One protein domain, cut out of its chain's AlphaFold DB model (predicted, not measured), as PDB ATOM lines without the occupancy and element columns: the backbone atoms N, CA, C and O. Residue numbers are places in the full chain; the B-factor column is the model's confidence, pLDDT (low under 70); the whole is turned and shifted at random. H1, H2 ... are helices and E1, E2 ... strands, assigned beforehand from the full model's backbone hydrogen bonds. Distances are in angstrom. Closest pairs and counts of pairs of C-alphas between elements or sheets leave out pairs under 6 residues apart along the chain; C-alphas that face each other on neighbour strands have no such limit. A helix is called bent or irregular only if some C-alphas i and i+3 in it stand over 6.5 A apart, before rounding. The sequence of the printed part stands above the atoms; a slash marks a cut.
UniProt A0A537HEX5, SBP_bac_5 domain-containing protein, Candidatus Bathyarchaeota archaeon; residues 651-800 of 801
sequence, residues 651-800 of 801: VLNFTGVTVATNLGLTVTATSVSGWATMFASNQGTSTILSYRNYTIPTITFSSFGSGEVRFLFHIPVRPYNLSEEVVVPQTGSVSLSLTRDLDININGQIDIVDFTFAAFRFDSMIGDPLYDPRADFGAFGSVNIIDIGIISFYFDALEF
ATOM      1  N   VAL A 651     249.032 231.897 302.803       54.16
ATOM      2  CA  VAL A 651     248.755 230.460 302.659       54.16
ATOM      3  C   VAL A 651     247.373 230.282 302.068       54.16
ATOM      4  O   VAL A 651     246.383 230.699 302.672       54.16
ATOM      5  N   LEU A 652     247.318 229.646 300.909       72.62
ATOM      6  CA  LEU A 652     246.100 229.369 300.169       72.62
ATOM      7  C   LEU A 652     245.990 227.864 299.918       72.62
ATOM      8  O   LEU A 652     246.990 227.157 299.804       72.62
ATOM      9  N   ASN A 653     244.761 227.357 299.855       80.81
ATOM     10  CA  ASN A 653     244.493 225.942 299.610       80.81
ATOM     11  C   ASN A 653     243.666 225.789 298.339       80.81
ATOM     12  O   ASN A 653     242.665 226.484 298.178       80.81
ATOM     13  N   PHE A 654     244.036 224.838 297.483       87.38
ATOM     14  CA  PHE A 654     243.288 224.529 296.270       87.38
ATOM     15  C   PHE A 654     243.397 223.044 295.909       87.38
ATOM     16  O   PHE A 654     244.480 222.511 295.678       87.38
ATOM     17  N   THR A 655     242.260 222.343 295.847       87.06
ATOM     18  CA  THR A 655     242.160 220.927 295.418       87.06
ATOM     19  C   THR A 655     243.152 219.956 296.088       87.06
ATOM     20  O   THR A 655     243.731 219.094 295.430       87.06
ATOM     21  N   GLY A 656     243.361 220.074 297.404       78.06
ATOM     22  CA  GLY A 656     244.279 219.200 298.152       78.06
ATOM     23  C   GLY A 656     245.755 219.609 298.094       78.06
ATOM     24  O   GLY A 656     246.613 218.861 298.564       78.06
ATOM     25  N   VAL A 657     246.053 220.791 297.550       71.50
ATOM     26  CA  VAL A 657     247.373 221.433 297.581       71.50
ATOM     27  C   VAL A 657     247.311 222.661 298.488       71.50
ATOM     28  O   VAL A 657     246.390 223.468 298.376       71.50
ATOM     29  N   THR A 658     248.291 222.803 299.373       71.81
ATOM     30  CA  THR A 658     248.528 223.991 300.198       71.81
ATOM     31  C   THR A 658     249.720 224.746 299.627       71.81
ATOM     32  O   THR A 658     250.813 224.187 299.557       71.81
ATOM     33  N   VAL A 659     249.520 226.000 299.227       68.19
ATOM     34  CA  VAL A 659     250.573 226.890 298.722       68.19
ATOM     35  C   VAL A 659     250.862 227.952 299.768       68.19
ATOM     36  O   VAL A 659     249.939 228.606 300.246       68.19
ATOM     37  N   ALA A 660     252.132 228.116 300.124       58.72
ATOM     38  CA  ALA A 660     252.631 229.183 300.973       58.72
ATOM     39  C   ALA A 660     253.523 230.124 300.148       58.72
ATOM     40  O   ALA A 660     254.607 229.722 299.721       58.72
ATOM     41  N   THR A 661     253.085 231.367 299.957       58.09
ATOM     42  CA  THR A 661     253.777 232.394 299.165       58.09
ATOM     43  C   THR A 661     254.307 233.543 299.999       58.09
ATOM     44  O   THR A 661     253.545 234.293 300.607       58.09
ATOM     45  N   ASN A 662     255.622 233.741 299.981       54.53
ATOM     46  CA  ASN A 662     256.269 234.910 300.559       54.53
ATOM     47  C   ASN A 662     256.428 235.966 299.472       54.53
ATOM     48  O   ASN A 662     256.850 235.638 298.367       54.53
ATOM     49  N   LEU A 663     256.092 237.215 299.776       56.34
ATOM     50  CA  LEU A 663     256.038 238.300 298.800       56.34
ATOM     51  C   LEU A 663     256.775 239.525 299.330       56.34
ATOM     52  O   LEU A 663     256.400 240.087 300.357       56.34
ATOM     53  N   GLY A 664     257.782 239.975 298.581       50.47
ATOM     54  CA  GLY A 664     258.472 241.240 298.806       50.47
ATOM     55  C   GLY A 664     258.186 242.213 297.668       50.47
ATOM     56  O   GLY A 664     258.872 242.185 296.648       50.47
ATOM     57  N   LEU A 665     257.182 243.079 297.833       55.97
ATOM     58  CA  LEU A 665     256.766 244.045 296.810       55.97
ATOM     59  C   LEU A 665     257.201 245.475 297.152       55.97
ATOM     60  O   LEU A 665     257.034 245.943 298.275       55.97
ATOM     61  N   THR A 666     257.689 246.196 296.145       60.22
ATOM     62  CA  THR A 666     257.858 247.653 296.156       60.22
ATOM     63  C   THR A 666     256.794 248.271 295.258       60.22
ATOM     64  O   THR A 666     256.815 248.078 294.040       60.22
ATOM     65  N   VAL A 667     255.869 249.022 295.857       67.88
ATOM     66  CA  VAL A 667     254.766 249.695 295.159       67.88
ATOM     67  C   VAL A 667     255.015 251.201 295.163       67.88
ATOM     68  O   VAL A 667     255.220 251.804 296.216       67.88
ATOM     69  N   THR A 668     255.008 251.817 293.983       70.00
ATOM     70  CA  THR A 668     255.085 253.274 293.801       70.00
ATOM     71  C   THR A 668     253.760 253.811 293.263       70.00
ATOM     72  O   THR A 668     252.850 253.053 292.947       70.00
ATOM     73  N   ALA A 669     253.649 255.131 293.089       71.50
ATOM     74  CA  ALA A 669     252.466 255.729 292.470       71.50
ATOM     75  C   ALA A 669     252.215 255.250 291.025       71.50
ATOM     76  O   ALA A 669     251.090 255.371 290.544       71.50
ATOM     77  N   THR A 670     253.243 254.744 290.329       77.69
ATOM     78  CA  THR A 670     253.190 254.422 288.893       77.69
ATOM     79  C   THR A 670     253.636 253.002 288.549       77.69
ATOM     80  O   THR A 670     253.499 252.605 287.393       77.69
ATOM     81  N   SER A 671     254.147 252.222 289.504       78.12
ATOM     82  CA  SER A 671     254.662 250.878 289.227       78.12
ATOM     83  C   SER A 671     254.697 249.934 290.428       78.12
ATOM     84  O   SER A 671     254.689 250.367 291.580       78.12
ATOM     85  N   VAL A 672     254.811 248.640 290.129       75.19
ATOM     86  CA  VAL A 672     255.067 247.534 291.058       75.19
ATOM     87  C   VAL A 672     256.306 246.770 290.588       75.19
ATOM     88  O   VAL A 672     256.501 246.568 289.392       75.19
ATOM     89  N   SER A 673     257.162 246.358 291.521       69.56
ATOM     90  CA  SER A 673     258.300 245.453 291.285       69.56
ATOM     91  C   SER A 673     258.604 244.668 292.560       69.56
ATOM     92  O   SER A 673     258.138 245.062 293.631       69.56
ATOM     93  N   GLY A 674     259.369 243.579 292.487       64.94
ATOM     94  CA  GLY A 674     259.656 242.795 293.689       64.94
ATOM     95  C   GLY A 674     260.104 241.364 293.435       64.94
ATOM     96  O   GLY A 674     260.686 241.052 292.400       64.94
ATOM     97  N   TRP A 675     259.826 240.499 294.402       65.00
ATOM     98  CA  TRP A 675     260.121 239.069 294.358       65.00
ATOM     99  C   TRP A 675     259.049 238.264 295.098       65.00
ATOM    100  O   TRP A 675     258.314 238.808 295.929       65.00
ATOM    101  N   ALA A 676     258.985 236.965 294.810       57.97
ATOM    102  CA  ALA A 676     258.170 236.016 295.558       57.97
ATOM    103  C   ALA A 676     258.874 234.662 295.720       57.97
ATOM    104  O   ALA A 676     259.625 234.251 294.839       57.97
ATOM    105  N   THR A 677     258.612 233.961 296.823       51.12
ATOM    106  CA  THR A 677     259.029 232.563 297.037       51.12
ATOM    107  C   THR A 677     257.811 231.724 297.386       51.12
ATOM    108  O   THR A 677     257.070 232.083 298.300       51.12
ATOM    109  N   MET A 678     257.602 230.605 296.707       63.41
ATOM    110  CA  MET A 678     256.387 229.802 296.814       63.41
ATOM    111  C   MET A 678     256.706 228.358 297.163       63.41
ATOM    112  O   MET A 678     257.555 227.734 296.530       63.41
ATOM    113  N   PHE A 679     255.968 227.816 298.127       60.00
ATOM    114  CA  PHE A 679     256.041 226.427 298.565       60.00
ATOM    115  C   PHE A 679     254.676 225.768 298.395       60.00
ATOM    116  O   PHE A 679     253.746 226.078 299.132       60.00
ATOM    117  N   ALA A 680     254.545 224.833 297.459       62.59
ATOM    118  CA  ALA A 680     253.354 224.001 297.334       62.59
ATOM    119  C   ALA A 680     253.577 222.660 298.032       62.59
ATOM    120  O   ALA A 680     254.600 222.008 297.830       62.59
ATOM    121  N   SER A 681     252.605 222.209 298.815       57.16
ATOM    122  CA  SER A 681     252.630 220.943 299.546       57.16
ATOM    123  C   SER A 681     251.286 220.230 299.450       57.16
ATOM    124  O   SER A 681     250.259 220.837 299.157       57.16
ATOM    125  N   ASN A 682     251.271 218.920 299.667       65.81
ATOM    126  CA  ASN A 682     250.026 218.172 299.769       65.81
ATOM    127  C   ASN A 682     249.334 218.498 301.101       65.81
ATOM    128  O   ASN A 682     249.948 218.399 302.161       65.81
ATOM    129  N   GLN A 683     248.044 218.822 301.051       64.69
ATOM    130  CA  GLN A 683     247.275 219.270 302.212       64.69
ATOM    131  C   GLN A 683     247.097 218.183 303.292       64.69
ATOM    132  O   GLN A 683     246.886 218.507 304.457       64.69
ATOM    133  N   GLY A 684     247.172 216.898 302.930       50.31
ATOM    134  CA  GLY A 684     246.987 215.777 303.859       50.31
ATOM    135  C   GLY A 684     248.281 215.197 304.433       50.31
ATOM    136  O   GLY A 684     248.259 214.621 305.517       50.31
ATOM    137  N   THR A 685     249.400 215.324 303.718       48.06
ATOM    138  CA  THR A 685     250.684 214.702 304.092       48.06
ATOM    139  C   THR A 685     251.805 215.707 304.338       48.06
ATOM    140  O   THR A 685     252.891 215.302 304.744       48.06
ATOM    141  N   SER A 686     251.581 216.991 304.041       46.31
ATOM    142  CA  SER A 686     252.588 218.063 304.079       46.31
ATOM    143  C   SER A 686     253.823 217.800 303.207       46.31
ATOM    144  O   SER A 686     254.836 218.486 303.325       46.31
ATOM    145  N   THR A 687     253.761 216.828 302.293       47.75
ATOM    146  CA  THR A 687     254.850 216.542 301.353       47.75
ATOM    147  C   THR A 687     254.966 217.682 300.353       47.75
ATOM    148  O   THR A 687     253.971 218.017 299.707       47.75
ATOM    149  N   ILE A 688     256.162 218.243 300.193       47.47
ATOM    150  CA  ILE A 688     256.422 219.314 299.226       47.47
ATOM    151  C   ILE A 688     256.203 218.778 297.806       47.47
ATOM    152  O   ILE A 688     256.732 217.735 297.428       47.47
ATOM    153  N   LEU A 689     255.390 219.496 297.037       55.84
ATOM    154  CA  LEU A 689     255.061 219.213 295.640       55.84
ATOM    155  C   LEU A 689     255.847 220.117 294.687       55.84
ATOM    156  O   LEU A 689     256.207 219.677 293.599       55.84
ATOM    157  N   SER A 690     256.094 221.369 295.084       61.69
ATOM    158  CA  SER A 690     256.831 222.348 294.283       61.69
ATOM    159  C   SER A 690     257.432 223.455 295.150       61.69
ATOM    160  O   SER A 690     256.859 223.822 296.175       61.69
ATOM    161  N   TYR A 691     258.571 223.995 294.712       59.62
ATOM    162  CA  TYR A 691     259.203 225.200 295.251       59.62
ATOM    163  C   TYR A 691     259.666 226.096 294.098       59.62
ATOM    164  O   TYR A 691     260.258 225.597 293.128       59.62
ATOM    165  N   ARG A 692     259.383 227.400 294.179       61.16
ATOM    166  CA  ARG A 692     259.709 228.376 293.130       61.16
ATOM    167  C   ARG A 692     260.041 229.750 293.696       61.16
ATOM    168  O   ARG A 692     259.383 230.205 294.623       61.16
ATOM    169  N   ASN A 693     261.007 230.414 293.064       50.72
ATOM    170  CA  ASN A 693     261.378 231.799 293.340       50.72
ATOM    171  C   ASN A 693     261.169 232.631 292.079       50.72
ATOM    172  O   ASN A 693     261.677 232.272 291.019       50.72
ATOM    173  N   TYR A 694     260.479 233.758 292.210       71.62
ATOM    174  CA  TYR A 694     260.148 234.651 291.107       71.62
ATOM    175  C   TYR A 694     260.733 236.036 291.343       71.62
ATOM    176  O   TYR A 694     260.764 236.539 292.467       71.62
ATOM    177  N   THR A 695     261.153 236.678 290.256       63.47
ATOM    178  CA  THR A 695     261.506 238.101 290.234       63.47
ATOM    179  C   THR A 695     260.462 238.842 289.418       63.47
ATOM    180  O   THR A 695     260.214 238.487 288.269       63.47
ATOM    181  N   ILE A 696     259.874 239.886 289.995       78.38
ATOM    182  CA  ILE A 696     258.861 240.711 289.344       78.38
ATOM    183  C   ILE A 696     259.568 241.941 288.753       78.38
ATOM    184  O   ILE A 696     260.035 242.801 289.518       78.38
ATOM    185  N   PRO A 697     259.674 242.057 287.414       76.19
ATOM    186  CA  PRO A 697     260.205 243.252 286.772       76.19
ATOM    187  C   PRO A 697     259.295 244.454 287.051       76.19
ATOM    188  O   PRO A 697     258.197 244.322 287.577       76.19
ATOM    189  N   THR A 698     259.738 245.664 286.710       82.50
ATOM    190  CA  THR A 698     258.893 246.851 286.888       82.50
ATOM    191  C   THR A 698     257.679 246.794 285.959       82.50
ATOM    192  O   THR A 698     257.816 246.970 284.751       82.50
ATOM    193  N   ILE A 699     256.496 246.592 286.536       82.56
ATOM    194  CA  ILE A 699     255.201 246.647 285.855       82.56
ATOM    195  C   ILE A 699     254.565 248.000 286.169       82.56
ATOM    196  O   ILE A 699     254.517 248.410 287.327       82.56
ATOM    197  N   THR A 700     254.081 248.722 285.161       82.50
ATOM    198  CA  THR A 700     253.417 250.021 285.352       82.50
ATOM    199  C   THR A 700     251.906 249.866 285.490       82.50
ATOM    200  O   THR A 700     251.312 249.067 284.766       82.50
ATOM    201  N   PHE A 701     251.268 250.670 286.346       74.19
ATOM    202  CA  PHE A 701     249.801 250.754 286.376       74.19
ATOM    203  C   PHE A 701     249.278 251.222 285.008       74.19
ATOM    204  O   PHE A 701     249.828 252.155 284.414       74.19
ATOM    205  N   SER A 702     248.225 250.585 284.492       62.44
ATOM    206  CA  SER A 702     247.621 250.986 283.219       62.44
ATOM    207  C   SER A 702     246.795 252.270 283.393       62.44
ATOM    208  O   SER A 702     246.104 252.464 284.391       62.44
ATOM    209  N   SER A 703     246.856 253.184 282.421       45.31
ATOM    210  CA  SER A 703     246.161 254.483 282.477       45.31
ATOM    211  C   SER A 703     244.659 254.412 282.158       45.31
ATOM    212  O   SER A 703     243.983 255.441 282.190       45.31
ATOM    213  N   PHE A 704     244.131 253.219 281.854       46.75
ATOM    214  CA  PHE A 704     242.767 253.013 281.352       46.75
ATOM    215  C   PHE A 704     241.851 252.179 282.279       46.75
ATOM    216  O   PHE A 704     240.707 251.937 281.900       46.75
ATOM    217  N   GLY A 705     242.265 251.791 283.498       49.59
ATOM    218  CA  GLY A 705     241.381 251.050 284.418       49.59
ATOM    219  C   GLY A 705     241.894 250.866 285.856       49.59
ATOM    220  O   GLY A 705     243.082 250.662 286.067       49.59
ATOM    221  N   SER A 706     240.955 250.978 286.810       54.72
ATOM    222  CA  SER A 706     240.947 250.668 288.266       54.72
ATOM    223  C   SER A 706     242.108 251.068 289.194       54.72
ATOM    224  O   SER A 706     241.890 251.077 290.402       54.72
ATOM    225  N   GLY A 707     243.290 251.445 288.701       68.50
ATOM    226  CA  GLY A 707     244.447 251.724 289.559       68.50
ATOM    227  C   GLY A 707     245.016 250.460 290.213       68.50
ATOM    228  O   GLY A 707     245.403 250.501 291.374       68.50
ATOM    229  N   GLU A 708     245.054 249.328 289.503       80.25
ATOM    230  CA  GLU A 708     245.607 248.058 290.000       80.25
ATOM    231  C   GLU A 708     246.569 247.432 288.975       80.25
ATOM    232  O   GLU A 708     246.445 247.668 287.772       80.25
ATOM    233  N   VAL A 709     247.522 246.625 289.445       82.31
ATOM    234  CA  VAL A 709     248.368 245.743 288.624       82.31
ATOM    235  C   VAL A 709     248.010 244.295 288.936       82.31
ATOM    236  O   VAL A 709     247.783 243.947 290.097       82.31
ATOM    237  N   ARG A 710     247.971 243.455 287.898       87.31
ATOM    238  CA  ARG A 710     247.655 242.028 287.996       87.31
ATOM    239  C   ARG A 710     248.729 241.208 287.309       87.31
ATOM    240  O   ARG A 710     249.163 241.565 286.215       87.31
ATOM    241  N   PHE A 711     249.150 240.140 287.962       90.62
ATOM    242  CA  PHE A 711     250.083 239.155 287.426       90.62
ATOM    243  C   PHE A 711     249.886 237.830 288.157       90.62
ATOM    244  O   PHE A 711     249.206 237.782 289.184       90.62
ATOM    245  N   LEU A 712     250.473 236.769 287.619       94.06
ATOM    246  CA  LEU A 712     250.331 235.417 288.141       94.06
ATOM    247  C   LEU A 712     251.690 234.762 288.369       94.06
ATOM    248  O   LEU A 712     252.685 235.124 287.735       94.06
ATOM    249  N   PHE A 713     251.719 233.785 289.270       93.00
ATOM    250  CA  PHE A 713     252.845 232.872 289.436       93.00
ATOM    251  C   PHE A 713     252.445 231.449 289.077       93.00
ATOM    252  O   PHE A 713     251.520 230.894 289.675       93.00
ATOM    253  N   HIS A 714     253.212 230.839 288.179       93.69
ATOM    254  CA  HIS A 714     252.982 229.478 287.730       93.69
ATOM    255  C   HIS A 714     253.477 228.440 288.740       93.69
ATOM    256  O   HIS A 714     254.679 228.321 288.979       93.69
ATOM    257  N   ILE A 715     252.594 227.593 289.263       90.00
ATOM    258  CA  ILE A 715     252.916 226.570 290.262       90.00
ATOM    259  C   ILE A 715     252.835 225.165 289.637       90.00
ATOM    260  O   ILE A 715     251.742 224.603 289.477       90.00
ATOM    261  N   PRO A 716     253.979 224.514 289.353       83.88
ATOM    262  CA  PRO A 716     253.982 223.208 288.709       83.88
ATOM    263  C   PRO A 716     253.701 222.103 289.727       83.88
ATOM    264  O   PRO A 716     254.598 221.631 290.425       83.88
ATOM    265  N   VAL A 717     252.444 221.674 289.805       83.00
ATOM    266  CA  VAL A 717     251.985 220.563 290.648       83.00
ATOM    267  C   VAL A 717     251.180 219.562 289.824       83.00
ATOM    268  O   VAL A 717     250.644 219.873 288.766       83.00
ATOM    269  N   ARG A 718     251.104 218.314 290.294       83.19
ATOM    270  CA  ARG A 718     250.372 217.234 289.613       83.19
ATOM    271  C   ARG A 718     249.043 216.951 290.323       83.19
ATOM    272  O   ARG A 718     249.012 217.011 291.550       83.19
ATOM    273  N   PRO A 719     247.968 216.570 289.602       85.19
ATOM    274  CA  PRO A 719     247.919 216.265 288.166       85.19
ATOM    275  C   PRO A 719     247.783 217.477 287.232       85.19
ATOM    276  O   PRO A 719     248.072 217.327 286.049       85.19
ATOM    277  N   TYR A 720     247.388 218.647 287.737       89.94
ATOM    278  CA  TYR A 720     247.302 219.872 286.940       89.94
ATOM    279  C   TYR A 720     247.945 221.026 287.694       89.94
ATOM    280  O   TYR A 720     247.716 221.159 288.901       89.94
ATOM    281  N   ASN A 721     248.693 221.845 286.961       92.62
ATOM    282  CA  ASN A 721     249.338 223.048 287.463       92.62
ATOM    283  C   ASN A 721     248.312 224.030 288.047       92.62
ATOM    284  O   ASN A 721     247.110 223.956 287.748       92.62
ATOM    285  N   LEU A 722     248.803 224.935 288.885       94.81
ATOM    286  CA  LEU A 722     248.024 226.010 289.491       94.81
ATOM    287  C   LEU A 722     248.647 227.354 289.128       94.81
ATOM    288  O   LEU A 722     249.860 227.413 288.944       94.81
ATOM    289  N   SER A 723     247.842 228.408 289.142       94.06
ATOM    290  CA  SER A 723     248.336 229.783 289.202       94.06
ATOM    291  C   SER A 723     248.014 230.354 290.577       94.06
ATOM    292  O   SER A 723     246.913 230.148 291.101       94.06
ATOM    293  N   GLU A 724     248.960 231.079 291.175       92.88
ATOM    294  CA  GLU A 724     248.602 232.060 292.199       92.88
ATOM    295  C   GLU A 724     248.369 233.407 291.537       92.88
ATOM    296  O   GLU A 724     249.259 233.983 290.913       92.88
ATOM    297  N   GLU A 725     247.150 233.893 291.678       90.56
ATOM    298  CA  GLU A 725     246.721 235.158 291.133       90.56
ATOM    299  C   GLU A 725     247.046 236.288 292.111       90.56
ATOM    300  O   GLU A 725     246.684 236.224 293.290       90.56
ATOM    301  N   VAL A 726     247.698 237.345 291.625       85.94
ATOM    302  CA  VAL A 726     248.118 238.487 292.443       85.94
ATOM    303  C   VAL A 726     247.443 239.759 291.955       85.94
ATOM    304  O   VAL A 726     247.613 240.166 290.805       85.94
ATOM    305  N   VAL A 727     246.726 240.441 292.852       85.56
ATOM    306  CA  VAL A 727     246.165 241.775 292.591       85.56
ATOM    307  C   VAL A 727     246.794 242.784 293.540       85.56
ATOM    308  O   VAL A 727     246.679 242.682 294.765       85.56
ATOM    309  N   VAL A 728     247.464 243.780 292.961       80.25
ATOM    310  CA  VAL A 728     248.136 244.858 293.690       80.25
ATOM    311  C   VAL A 728     247.412 246.176 293.419       80.25
ATOM    312  O   VAL A 728     247.563 246.733 292.326       80.25
ATOM    313  N   PRO A 729     246.641 246.711 294.379       79.00
ATOM    314  CA  PRO A 729     246.011 248.012 294.210       79.00
ATOM    315  C   PRO A 729     247.011 249.156 294.421       79.00
ATOM    316  O   PRO A 729     247.948 249.046 295.210       79.00
ATOM    317  N   GLN A 730     246.785 250.296 293.762       68.62
ATOM    318  CA  GLN A 730     247.557 251.531 293.966       68.62
ATOM    319  C   GLN A 730     247.415 252.046 295.409       68.62
ATOM    320  O   GLN A 730     248.333 252.664 295.947       68.62
ATOM    321  N   THR A 731     246.275 251.765 296.051       58.59
ATOM    322  CA  THR A 731     246.024 251.996 297.480       58.59
ATOM    323  C   THR A 731     245.216 250.839 298.063       58.59
ATOM    324  O   THR A 731     244.128 250.556 297.565       58.59
ATOM    325  N   GLY A 732     245.694 250.205 299.135       59.19
ATOM    326  CA  GLY A 732     244.997 249.096 299.795       59.19
ATOM    327  C   GLY A 732     245.920 247.915 300.083       59.19
ATOM    328  O   GLY A 732     247.141 248.051 300.049       59.19
ATOM    329  N   SER A 733     245.325 246.764 300.387       62.69
ATOM    330  CA  SER A 733     246.049 245.516 300.642       62.69
ATOM    331  C   SER A 733     246.131 244.667 299.376       62.69
ATOM    332  O   SER A 733     245.175 244.611 298.608       62.69
ATOM    333  N   VAL A 734     247.263 243.990 299.183       69.44
ATOM    334  CA  VAL A 734     247.444 242.983 298.127       69.44
ATOM    335  C   VAL A 734     246.515 241.803 298.401       69.44
ATOM    336  O   VAL A 734     246.423 241.352 299.545       69.44
ATOM    337  N   SER A 735     245.850 241.297 297.366       76.56
ATOM    338  CA  SER A 735     245.038 240.083 297.455       76.56
ATOM    339  C   SER A 735     245.636 238.964 296.619       76.56
ATOM    340  O   SER A 735     246.099 239.210 295.504       76.56
ATOM    341  N   LEU A 736     245.582 237.750 297.166       82.94
ATOM    342  CA  LEU A 736     246.035 236.528 296.514       82.94
ATOM    343  C   LEU A 736     244.902 235.503 296.447       82.94
ATOM    344  O   LEU A 736     244.149 235.351 297.415       82.94
ATOM    345  N   SER A 737     244.831 234.773 295.340       85.94
ATOM    346  CA  SER A 737     243.925 233.639 295.125       85.94
ATOM    347  C   SER A 737     244.643 232.504 294.395       85.94
ATOM    348  O   SER A 737     245.650 232.724 293.733       85.94
ATOM    349  N   LEU A 738     244.141 231.275 294.533       93.44
ATOM    350  CA  LEU A 738     244.636 230.115 293.786       93.44
ATOM    351  C   LEU A 738     243.563 229.603 292.837       93.44
ATOM    352  O   LEU A 738     242.410 229.435 293.243       93.44
ATOM    353  N   THR A 739     243.990 229.246 291.633       94.81
ATOM    354  CA  THR A 739     243.175 228.582 290.611       94.81
ATOM    355  C   THR A 739     243.981 227.496 289.912       94.81
ATOM    356  O   THR A 739     245.177 227.322 290.159       94.81
ATOM    357  N   ARG A 740     243.347 226.754 288.997       94.31
ATOM    358  CA  ARG A 740     244.116 226.078 287.939       94.31
ATOM    359  C   ARG A 740     244.909 227.103 287.126       94.31
ATOM    360  O   ARG A 740     244.515 228.264 287.061       94.31
ATOM    361  N   ASP A 741     245.995 226.620 286.530       94.31
ATOM    362  CA  ASP A 741     246.879 227.377 285.635       94.31
ATOM    363  C   ASP A 741     246.052 228.143 284.590       94.31
ATOM    364  O   ASP A 741     245.330 227.503 283.817       94.31
ATOM    365  N   LEU A 742     246.093 229.479 284.610       95.38
ATOM    366  CA  LEU A 742     245.328 230.290 283.656       95.38
ATOM    367  C   LEU A 742     246.026 230.347 282.292       95.38
ATOM    368  O   LEU A 742     245.335 230.339 281.272       95.38
ATOM    369  N   ASP A 743     247.365 230.349 282.255       93.88
ATOM    370  CA  ASP A 743     248.153 230.189 281.028       93.88
ATOM    371  C   ASP A 743     248.260 228.699 280.673       93.88
ATOM    372  O   ASP A 743     249.249 228.000 280.918       93.88
ATOM    373  N   ILE A 744     247.177 228.178 280.100       90.44
ATOM    374  CA  ILE A 744     247.032 226.759 279.761       90.44
ATOM    375  C   ILE A 744     248.090 226.320 278.739       90.44
ATOM    376  O   ILE A 744     248.446 225.134 278.683       90.44
ATOM    377  N   ASN A 745     248.547 227.246 277.894       87.75
ATOM    378  CA  ASN A 745     249.509 226.968 276.836       87.75
ATOM    379  C   ASN A 745     250.975 227.269 277.219       87.75
ATOM    380  O   ASN A 745     251.876 226.841 276.494       87.75
ATOM    381  N   ILE A 746     251.201 227.849 278.401       88.38
ATOM    382  CA  ILE A 746     252.493 228.078 279.057       88.38
ATOM    383  C   ILE A 746     253.410 228.988 278.222       88.38
ATOM    384  O   ILE A 746     254.570 228.658 277.945       88.38
ATOM    385  N   ASN A 747     252.883 230.126 277.769       84.31
ATOM    386  CA  ASN A 747     253.615 231.089 276.942       84.31
ATOM    387  C   ASN A 747     254.050 232.377 277.672       84.31
ATOM    388  O   ASN A 747     254.764 233.191 277.078       84.31
ATOM    389  N   GLY A 748     253.696 232.540 278.948       86.06
ATOM    390  CA  GLY A 748     254.016 233.695 279.786       86.06
ATOM    391  C   GLY A 748     252.930 234.771 279.849       86.06
ATOM    392  O   GLY A 748     253.142 235.787 280.521       86.06
ATOM    393  N   GLN A 749     251.805 234.612 279.150       91.00
ATOM    394  CA  GLN A 749     250.760 235.628 279.079       91.00
ATOM    395  C   GLN A 749     249.371 235.018 278.898       91.00
ATOM    396  O   GLN A 749     249.159 234.176 278.039       91.00
ATOM    397  N   ILE A 750     248.392 235.541 279.638       93.44
ATOM    398  CA  ILE A 750     246.991 235.163 279.446       93.44
ATOM    399  C   ILE A 750     246.457 235.854 278.197       93.44
ATOM    400  O   ILE A 750     246.212 237.065 278.207       93.44
ATOM    401  N   ASP A 751     246.261 235.090 277.127       90.81
ATOM    402  CA  ASP A 751     245.839 235.633 275.841       90.81
ATOM    403  C   ASP A 751     244.565 234.965 275.289       90.81
ATOM    404  O   ASP A 751     243.823 234.230 275.954       90.81
ATOM    405  N   ILE A 752     244.239 235.285 274.036       92.44
ATOM    406  CA  ILE A 752     243.040 234.766 273.376       92.44
ATOM    407  C   ILE A 752     243.075 233.241 273.185       92.44
ATOM    408  O   ILE A 752     242.014 232.629 273.055       92.44
ATOM    409  N   VAL A 753     244.252 232.613 273.153       92.31
ATOM    410  CA  VAL A 753     244.424 231.163 273.021       92.31
ATOM    411  C   VAL A 753     243.958 230.462 274.293       92.31
ATOM    412  O   VAL A 753     243.160 229.522 274.194       92.31
ATOM    413  N   ASP A 754     244.353 230.957 275.467       93.44
ATOM    414  CA  ASP A 754     243.904 230.428 276.762       93.44
ATOM    415  C   ASP A 754     242.401 230.634 276.940       93.44
ATOM    416  O   ASP A 754     241.654 229.702 277.264       93.44
ATOM    417  N   PHE A 755     241.923 231.837 276.606       91.06
ATOM    418  CA  PHE A 755     240.501 232.155 276.659       91.06
ATOM    419  C   PHE A 755     239.674 231.235 275.753       91.06
ATOM    420  O   PHE A 755     238.642 230.699 276.159       91.06
ATOM    421  N   THR A 756     240.129 231.011 274.516       91.38
ATOM    422  CA  THR A 756     239.431 230.147 273.554       91.38
ATOM    423  C   THR A 756     239.438 228.689 274.012       91.38
ATOM    424  O   THR A 756     238.460 227.975 273.778       91.38
ATOM    425  N   PHE A 757     240.490 228.238 274.706       93.44
ATOM    426  CA  PHE A 757     240.527 226.901 275.295       93.44
ATOM    427  C   PHE A 757     239.401 226.705 276.317       93.44
ATOM    428  O   PHE A 757     238.692 225.696 276.240       93.44
ATOM    429  N   ALA A 758     239.209 227.660 277.231       89.75
ATOM    430  CA  ALA A 758     238.128 227.614 278.213       89.75
ATOM    431  C   ALA A 758     236.749 227.774 277.552       89.75
ATOM    432  O   ALA A 758     235.844 226.975 277.792       89.75
ATOM    433  N   ALA A 759     236.601 228.736 276.635       89.50
ATOM    434  CA  ALA A 759     235.343 229.013 275.942       89.50
ATOM    435  C   ALA A 759     234.838 227.825 275.102       89.50
ATOM    436  O   ALA A 759     233.637 227.570 275.061       89.50
ATOM    437  N   PHE A 760     235.733 227.058 274.470       93.25
ATOM    438  CA  PHE A 760     235.357 225.855 273.711       93.25
ATOM    439  C   PHE A 760     234.756 224.748 274.594       93.25
ATOM    440  O   PHE A 760     234.080 223.851 274.096       93.25
ATOM    441  N   ARG A 761     235.021 224.801 275.901       95.62
ATOM    442  CA  ARG A 761     234.592 223.812 276.899       95.62
ATOM    443  C   ARG A 761     233.482 224.348 277.796       95.62
ATOM    444  O   ARG A 761     233.091 223.669 278.739       95.62
ATOM    445  N   PHE A 762     232.978 225.545 277.511       92.69
ATOM    446  CA  PHE A 762     231.887 226.157 278.251       92.69
ATOM    447  C   PHE A 762     230.637 225.270 278.243       92.69
ATOM    448  O   PHE A 762     230.305 224.679 277.217       92.69
ATOM    449  N   ASP A 763     229.942 225.223 279.380       93.06
ATOM    450  CA  ASP A 763     228.742 224.404 279.608       93.06
ATOM    451  C   ASP A 763     229.014 222.885 279.604       93.06
ATOM    452  O   ASP A 763     228.108 222.083 279.387       93.06
ATOM    453  N   SER A 764     230.265 222.475 279.857       94.38
ATOM    454  CA  SER A 764     230.637 221.068 280.078       94.38
ATOM    455  C   SER A 764     230.844 220.758 281.563       94.38
ATOM    456  O   SER A 764     231.272 221.615 282.341       94.38
ATOM    457  N   MET A 765     230.570 219.519 281.973       95.06
ATOM    458  CA  MET A 765     230.748 219.050 283.354       95.06
ATOM    459  C   MET A 765     231.441 217.686 283.439       95.06
ATOM    460  O   MET A 765     231.575 216.973 282.444       95.06
ATOM    461  N   ILE A 766     231.886 217.302 284.643       92.06
ATOM    462  CA  ILE A 766     232.540 216.004 284.875       92.06
ATOM    463  C   ILE A 766     231.681 214.862 284.307       92.06
ATOM    464  O   ILE A 766     230.567 214.614 284.765       92.06
ATOM    465  N   GLY A 767     232.245 214.133 283.342       91.50
ATOM    466  CA  GLY A 767     231.584 213.034 282.633       91.50
ATOM    467  C   GLY A 767     231.285 213.339 281.164       91.50
ATOM    468  O   GLY A 767     231.138 212.400 280.380       91.50
ATOM    469  N   ASP A 768     231.275 214.614 280.768       94.56
ATOM    470  CA  ASP A 768     231.093 215.008 279.375       94.56
ATOM    471  C   ASP A 768     232.373 214.802 278.551       94.56
ATOM    472  O   ASP A 768     233.472 215.085 279.034       94.56
ATOM    473  N   PRO A 769     232.271 214.399 277.268       91.75
ATOM    474  CA  PRO A 769     233.437 214.235 276.394       91.75
ATOM    475  C   PRO A 769     234.255 215.515 276.171       91.75
ATOM    476  O   PRO A 769     235.415 215.435 275.776       91.75
ATOM    477  N   LEU A 770     233.637 216.684 276.367       91.69
ATOM    478  CA  LEU A 770     234.257 217.997 276.174       91.69
ATOM    479  C   LEU A 770     234.839 218.588 277.463       91.69
ATOM    480  O   LEU A 770     235.556 219.584 277.388       91.69
ATOM    481  N   TYR A 771     234.564 217.990 278.623       95.94
ATOM    482  CA  TYR A 771     235.051 218.505 279.895       95.94
ATOM    483  C   TYR A 771     236.555 218.263 280.059       95.94
ATOM    484  O   TYR A 771     237.045 217.142 279.921       95.94
ATOM    485  N   ASP A 772     237.286 219.325 280.400       93.88
ATOM    486  CA  ASP A 772     238.710 219.281 280.727       93.88
ATOM    487  C   ASP A 772     238.931 220.013 282.060       93.88
ATOM    488  O   ASP A 772     238.647 221.210 282.134       93.88
ATOM    489  N   PRO A 773     239.460 219.348 283.105       91.75
ATOM    490  CA  PRO A 773     239.715 219.972 284.406       91.75
ATOM    491  C   PRO A 773     240.662 221.172 284.371       91.75
ATOM    492  O   PRO A 773     240.729 221.909 285.350       91.75
ATOM    493  N   ARG A 774     241.423 221.360 283.285       92.88
ATOM    494  CA  ARG A 774     242.267 222.549 283.092       92.88
ATOM    495  C   ARG A 774     241.467 223.802 282.738       92.88
ATOM    496  O   ARG A 774     241.991 224.888 282.899       92.88
ATOM    497  N   ALA A 775     240.233 223.654 282.253       91.25
ATOM    498  CA  ALA A 775     239.327 224.766 281.954       91.25
ATOM    499  C   ALA A 775     238.333 225.066 283.095       91.25
ATOM    500  O   ALA A 775     237.604 226.049 283.016       91.25
ATOM    501  N   ASP A 776     238.283 224.221 284.130       92.19
ATOM    502  CA  ASP A 776     237.508 224.431 285.362       92.19
ATOM    503  C   ASP A 776     238.428 225.075 286.410       92.19
ATOM    504  O   ASP A 776     239.001 224.403 287.278       92.19
ATOM    505  N   PHE A 777     238.661 226.379 286.254       92.81
ATOM    506  CA  PHE A 777     239.678 227.120 286.999       92.81
ATOM    507  C   PHE A 777     239.401 227.161 288.497       92.81
ATOM    508  O   PHE A 777     240.346 227.110 289.286       92.81
ATOM    509  N   GLY A 778     238.125 227.199 288.889       86.56
ATOM    510  CA  GLY A 778     237.714 227.142 290.291       86.56
ATOM    511  C   GLY A 778     237.493 225.729 290.840       86.56
ATOM    512  O   GLY A 778     237.190 225.585 292.025       86.56
ATOM    513  N   ALA A 779     237.672 224.688 290.016       88.31
ATOM    514  CA  ALA A 779     237.439 223.284 290.355       88.31
ATOM    515  C   ALA A 779     236.019 223.004 290.891       88.31
ATOM    516  O   ALA A 779     235.833 222.239 291.845       88.31
ATOM    517  N   PHE A 780     235.008 223.622 290.280       86.38
ATOM    518  CA  PHE A 780     233.602 223.492 290.665       86.38
ATOM    519  C   PHE A 780     232.939 222.211 290.132       86.38
ATOM    520  O   PHE A 780     231.815 221.888 290.522       86.38
ATOM    521  N   GLY A 781     233.622 221.465 289.261       90.62
ATOM    522  CA  GLY A 781     233.116 220.274 288.584       90.62
ATOM    523  C   GLY A 781     232.356 220.566 287.288       90.62
ATOM    524  O   GLY A 781     231.778 219.646 286.698       90.62
ATOM    525  N   SER A 782     232.352 221.824 286.841       91.88
ATOM    526  CA  SER A 782     231.803 222.269 285.562       91.88
ATOM    527  C   SER A 782     232.511 223.528 285.078       91.88
ATOM    528  O   SER A 782     232.819 224.400 285.880       91.88
ATOM    529  N   VAL A 783     232.715 223.637 283.764       92.75
ATOM    530  CA  VAL A 783     233.246 224.845 283.124       92.75
ATOM    531  C   VAL A 783     232.078 225.774 282.823       92.75
ATOM    532  O   VAL A 783     231.291 225.529 281.904       92.75
ATOM    533  N   ASN A 784     231.930 226.834 283.610       86.56
ATOM    534  CA  ASN A 784     230.777 227.724 283.547       86.56
ATOM    535  C   ASN A 784     231.188 229.204 283.469       86.56
ATOM    536  O   ASN A 784     232.331 229.561 283.192       86.56
ATOM    537  N   ILE A 785     230.217 230.101 283.647       87.31
ATOM    538  CA  ILE A 785     230.432 231.548 283.509       87.31
ATOM    539  C   ILE A 785     231.411 232.112 284.544       87.31
ATOM    540  O   ILE A 785     232.019 233.148 284.293       87.31
ATOM    541  N   ILE A 786     231.586 231.437 285.680       86.00
ATOM    542  CA  ILE A 786     232.569 231.802 286.697       86.00
ATOM    543  C   ILE A 786     233.979 231.561 286.157       86.00
ATOM    544  O   ILE A 786     234.800 232.466 286.248       86.00
ATOM    545  N   ASP A 787     234.242 230.415 285.525       90.38
ATOM    546  CA  ASP A 787     235.556 230.100 284.944       90.38
ATOM    547  C   ASP A 787     235.911 231.067 283.817       90.38
ATOM    548  O   ASP A 787     237.012 231.614 283.784       90.38
ATOM    549  N   ILE A 788     234.940 231.372 282.949       86.62
ATOM    550  CA  ILE A 788     235.098 232.413 281.926       86.62
ATOM    551  C   ILE A 788     235.359 233.780 282.571       86.62
ATOM    552  O   ILE A 788     236.177 234.549 282.069       86.62
ATOM    553  N   GLY A 789     234.700 234.087 283.688       82.88
ATOM    554  CA  GLY A 789     234.926 235.307 284.455       82.88
ATOM    555  C   GLY A 789     236.342 235.407 285.029       82.88
ATOM    556  O   GLY A 789     236.947 236.470 284.909       82.88
ATOM    557  N   ILE A 790     236.875 234.316 285.591       89.25
ATOM    558  CA  ILE A 790     238.231 234.241 286.157       89.25
ATOM    559  C   ILE A 790     239.268 234.552 285.075       89.25
ATOM    560  O   ILE A 790     240.006 235.527 285.197       89.25
ATOM    561  N   ILE A 791     239.270 233.807 283.966       88.25
ATOM    562  CA  ILE A 791     240.246 234.035 282.890       88.25
ATOM    563  C   ILE A 791     240.076 235.408 282.220       88.25
ATOM    564  O   ILE A 791     241.064 236.058 281.889       88.25
ATOM    565  N   SER A 792     238.841 235.916 282.088       84.88
ATOM    566  CA  SER A 792     238.606 237.281 281.578       84.88
ATOM    567  C   SER A 792     239.215 238.351 282.484       84.88
ATOM    568  O   SER A 792     239.631 239.404 282.006       84.88
ATOM    569  N   PHE A 793     239.237 238.111 283.797       86.06
ATOM    570  CA  PHE A 793     239.714 239.074 284.786       86.06
ATOM    571  C   PHE A 793     241.234 239.285 284.728       86.06
ATOM    572  O   PHE A 793     241.713 240.350 285.135       86.06
ATOM    573  N   TYR A 794     241.963 238.304 284.194       90.44
ATOM    574  CA  TYR A 794     243.415 238.319 284.014       90.44
ATOM    575  C   TYR A 794     243.842 238.374 282.544       90.44
ATOM    576  O   TYR A 794     245.016 238.178 282.256       90.44
ATOM    577  N   PHE A 795     242.936 238.673 281.610       87.62
ATOM    578  CA  PHE A 795     243.296 238.840 280.200       87.62
ATOM    579  C   PHE A 795     244.391 239.913 280.031       87.62
ATOM    580  O   PHE A 795     244.312 240.975 280.652       87.62
ATOM    581  N   ASP A 796     245.406 239.626 279.210       87.88
ATOM    582  CA  ASP A 796     246.661 240.377 279.031       87.88
ATOM    583  C   ASP A 796     247.625 240.390 280.242       87.88
ATOM    584  O   ASP A 796     248.704 240.991 280.149       87.88
ATOM    585  N   ALA A 797     247.304 239.730 281.364       88.94
ATOM    586  CA  ALA A 797     248.214 239.629 282.506       88.94
ATOM    587  C   ALA A 797     249.417 238.724 282.195       88.94
ATOM    588  O   ALA A 797     249.314 237.752 281.447       88.94
ATOM    589  N   LEU A 798     250.561 239.048 282.801       89.75
ATOM    590  CA  LEU A 798     251.769 238.229 282.726       89.75
ATOM    591  C   LEU A 798     251.714 237.104 283.760       89.75
ATOM    592  O   LEU A 798     251.342 237.347 284.912       89.75
ATOM    593  N   GLU A 799     252.176 235.923 283.368       91.44
ATOM    594  CA  GLU A 799     252.437 234.807 284.273       91.44
ATOM    595  C   GLU A 799     253.943 234.526 284.339       91.44
ATOM    596  O   GLU A 799     254.628 234.387 283.324       91.44
ATOM    597  N   PHE A 800     254.484 234.501 285.557       88.25
ATOM    598  CA  PHE A 800     255.899 234.242 285.799       88.25
ATOM    599  C   PHE A 800     256.142 232.745 286.012       88.25
ATOM    600  O   PHE A 800     255.422 232.104 286.780       88.25
TER     601      PHE A 800
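What this domain is: This is residues 651 to 800 of the 801 residues of the protein "SBP_bac_5 domain-containing protein" of Candidatus Bathyarchaeota archaeon (UniProt A0A537HEX5). Two strongly twisted sheets of four strands lie face to face as a sandwich, the sheet E1 E2 E3 E4, with its three long bent strands E2, E3 and E4, arching over the shorter strands of the sheet E7 E6 E5 E8. Beyond the second sheet lie a hairpin of two short helices, H1 and H2, and the long stretch of residues 760 to 784 that joins them, with H2 only grazing that sheet. The printed part has 150 residues, with two named helices and eight named strands in the order E1 E2 E3 E4 E5 E6 E7 H1 H2 E8. The first sheet, in the order E1 E2 E3 E4, is antiparallel; the second, in the order E7 E6 E5 E8, is mixed, and the class is mixed, helices and strands. The whole is compact, with a radius of gyration of the C-alphas of 15.5 A and spans of 48 by 40 by 25 A.

How they stand to each other: The first sheet is a meander, each strand the antiparallel neighbour of the one before: E1, residues 651 to 654, E2, residues 657 to 667, E3, residues 671 to 682, and E4, residues 688 to 700. Within hydrogen-bond range are N 652 and O 659 of the hairpin E1 and E2, 2.9 A, N 662 and O 677 of the hairpin E2 and E3, 2.8 A, and N 678 and O 692 of the hairpin E3 and E4, 2.8 A. E2 bends by 52 degrees at residue 664, E3 by 54 degrees at residue 674 and E4 by 59 degrees at residue 697. A second meander follows in the other sheet: E5, residues 708 to 715, E6, residues 722 to 729, and E7, residues 735 to 740. N 713 and O 724 of the hairpin E5 and E6 are 3.0 A apart, and N 725 and O 737 of the hairpin E6 and E7 are 2.8 A apart. H1, residues 752 to 759, and H2, residues 785 to 793, form a helical hairpin; they touch at a shallow tilt of 13 degrees, opposite ways, with the C-alphas of Phe 755 and Ile 791 closest at 6.5 A. In both helices every O i to N i+4 pair is within hydrogen-bond range. H2 is on the second sheet but only grazes it, with residues 787 to 793, while H1 is on neither sheet. E8, residues 798 to 800, is parallel to its neighbour E5, with N 712 and O 798 2.9 A apart. E7, H1 H2 and E8 make a split strand-helix-strand unit, two strands of one sheet that are not neighbours, with the helices between them along the chain and E6 and E5 between them in the sheet, and its crossover is right-handed. In the sandwich, 67 pairs of C-alphas lie within 10 A, and the strands of one sheet stand at 31 degrees to those of the other. The closest C-alphas of E1 and E7 are those of Phe 654 and Leu 738, 6.3 A apart; those of E4 and E8 are Tyr 694 and Phe 800, 6.8 A apart.

Where its parts are: E1 begins at C-alpha 651, (248.755, 230.460, 302.659), and is 10.3 A long. E2 measures 29.3 A, E3 34.7 A and E4 33.8 A from first to last C-alpha. E5 measures 22.7 A, E6 22.6 A and E7 17.0 A. H1 is 9.9 A long from C-alpha 752, (243.040, 234.766, 273.376), and H2 is 12.0 A long. E8, 6.5 A long, ends at C-alpha 800, (255.899, 234.242, 285.799).

The domain as a whole: The two C-alphas farthest apart are those of Ala 669 and Gly 767, 48.5 A. The printed part has no cut. The links E7 to H1, 11 residues, and H1 to H2, 25 residues, are long; within the second, residues 764 to 765 pair antiparallel with residues 782 to 783. The mean pLDDT of the printed part is 79.1, and 43 residues are under 70, among them residues 659 to 667 and 673 to 693.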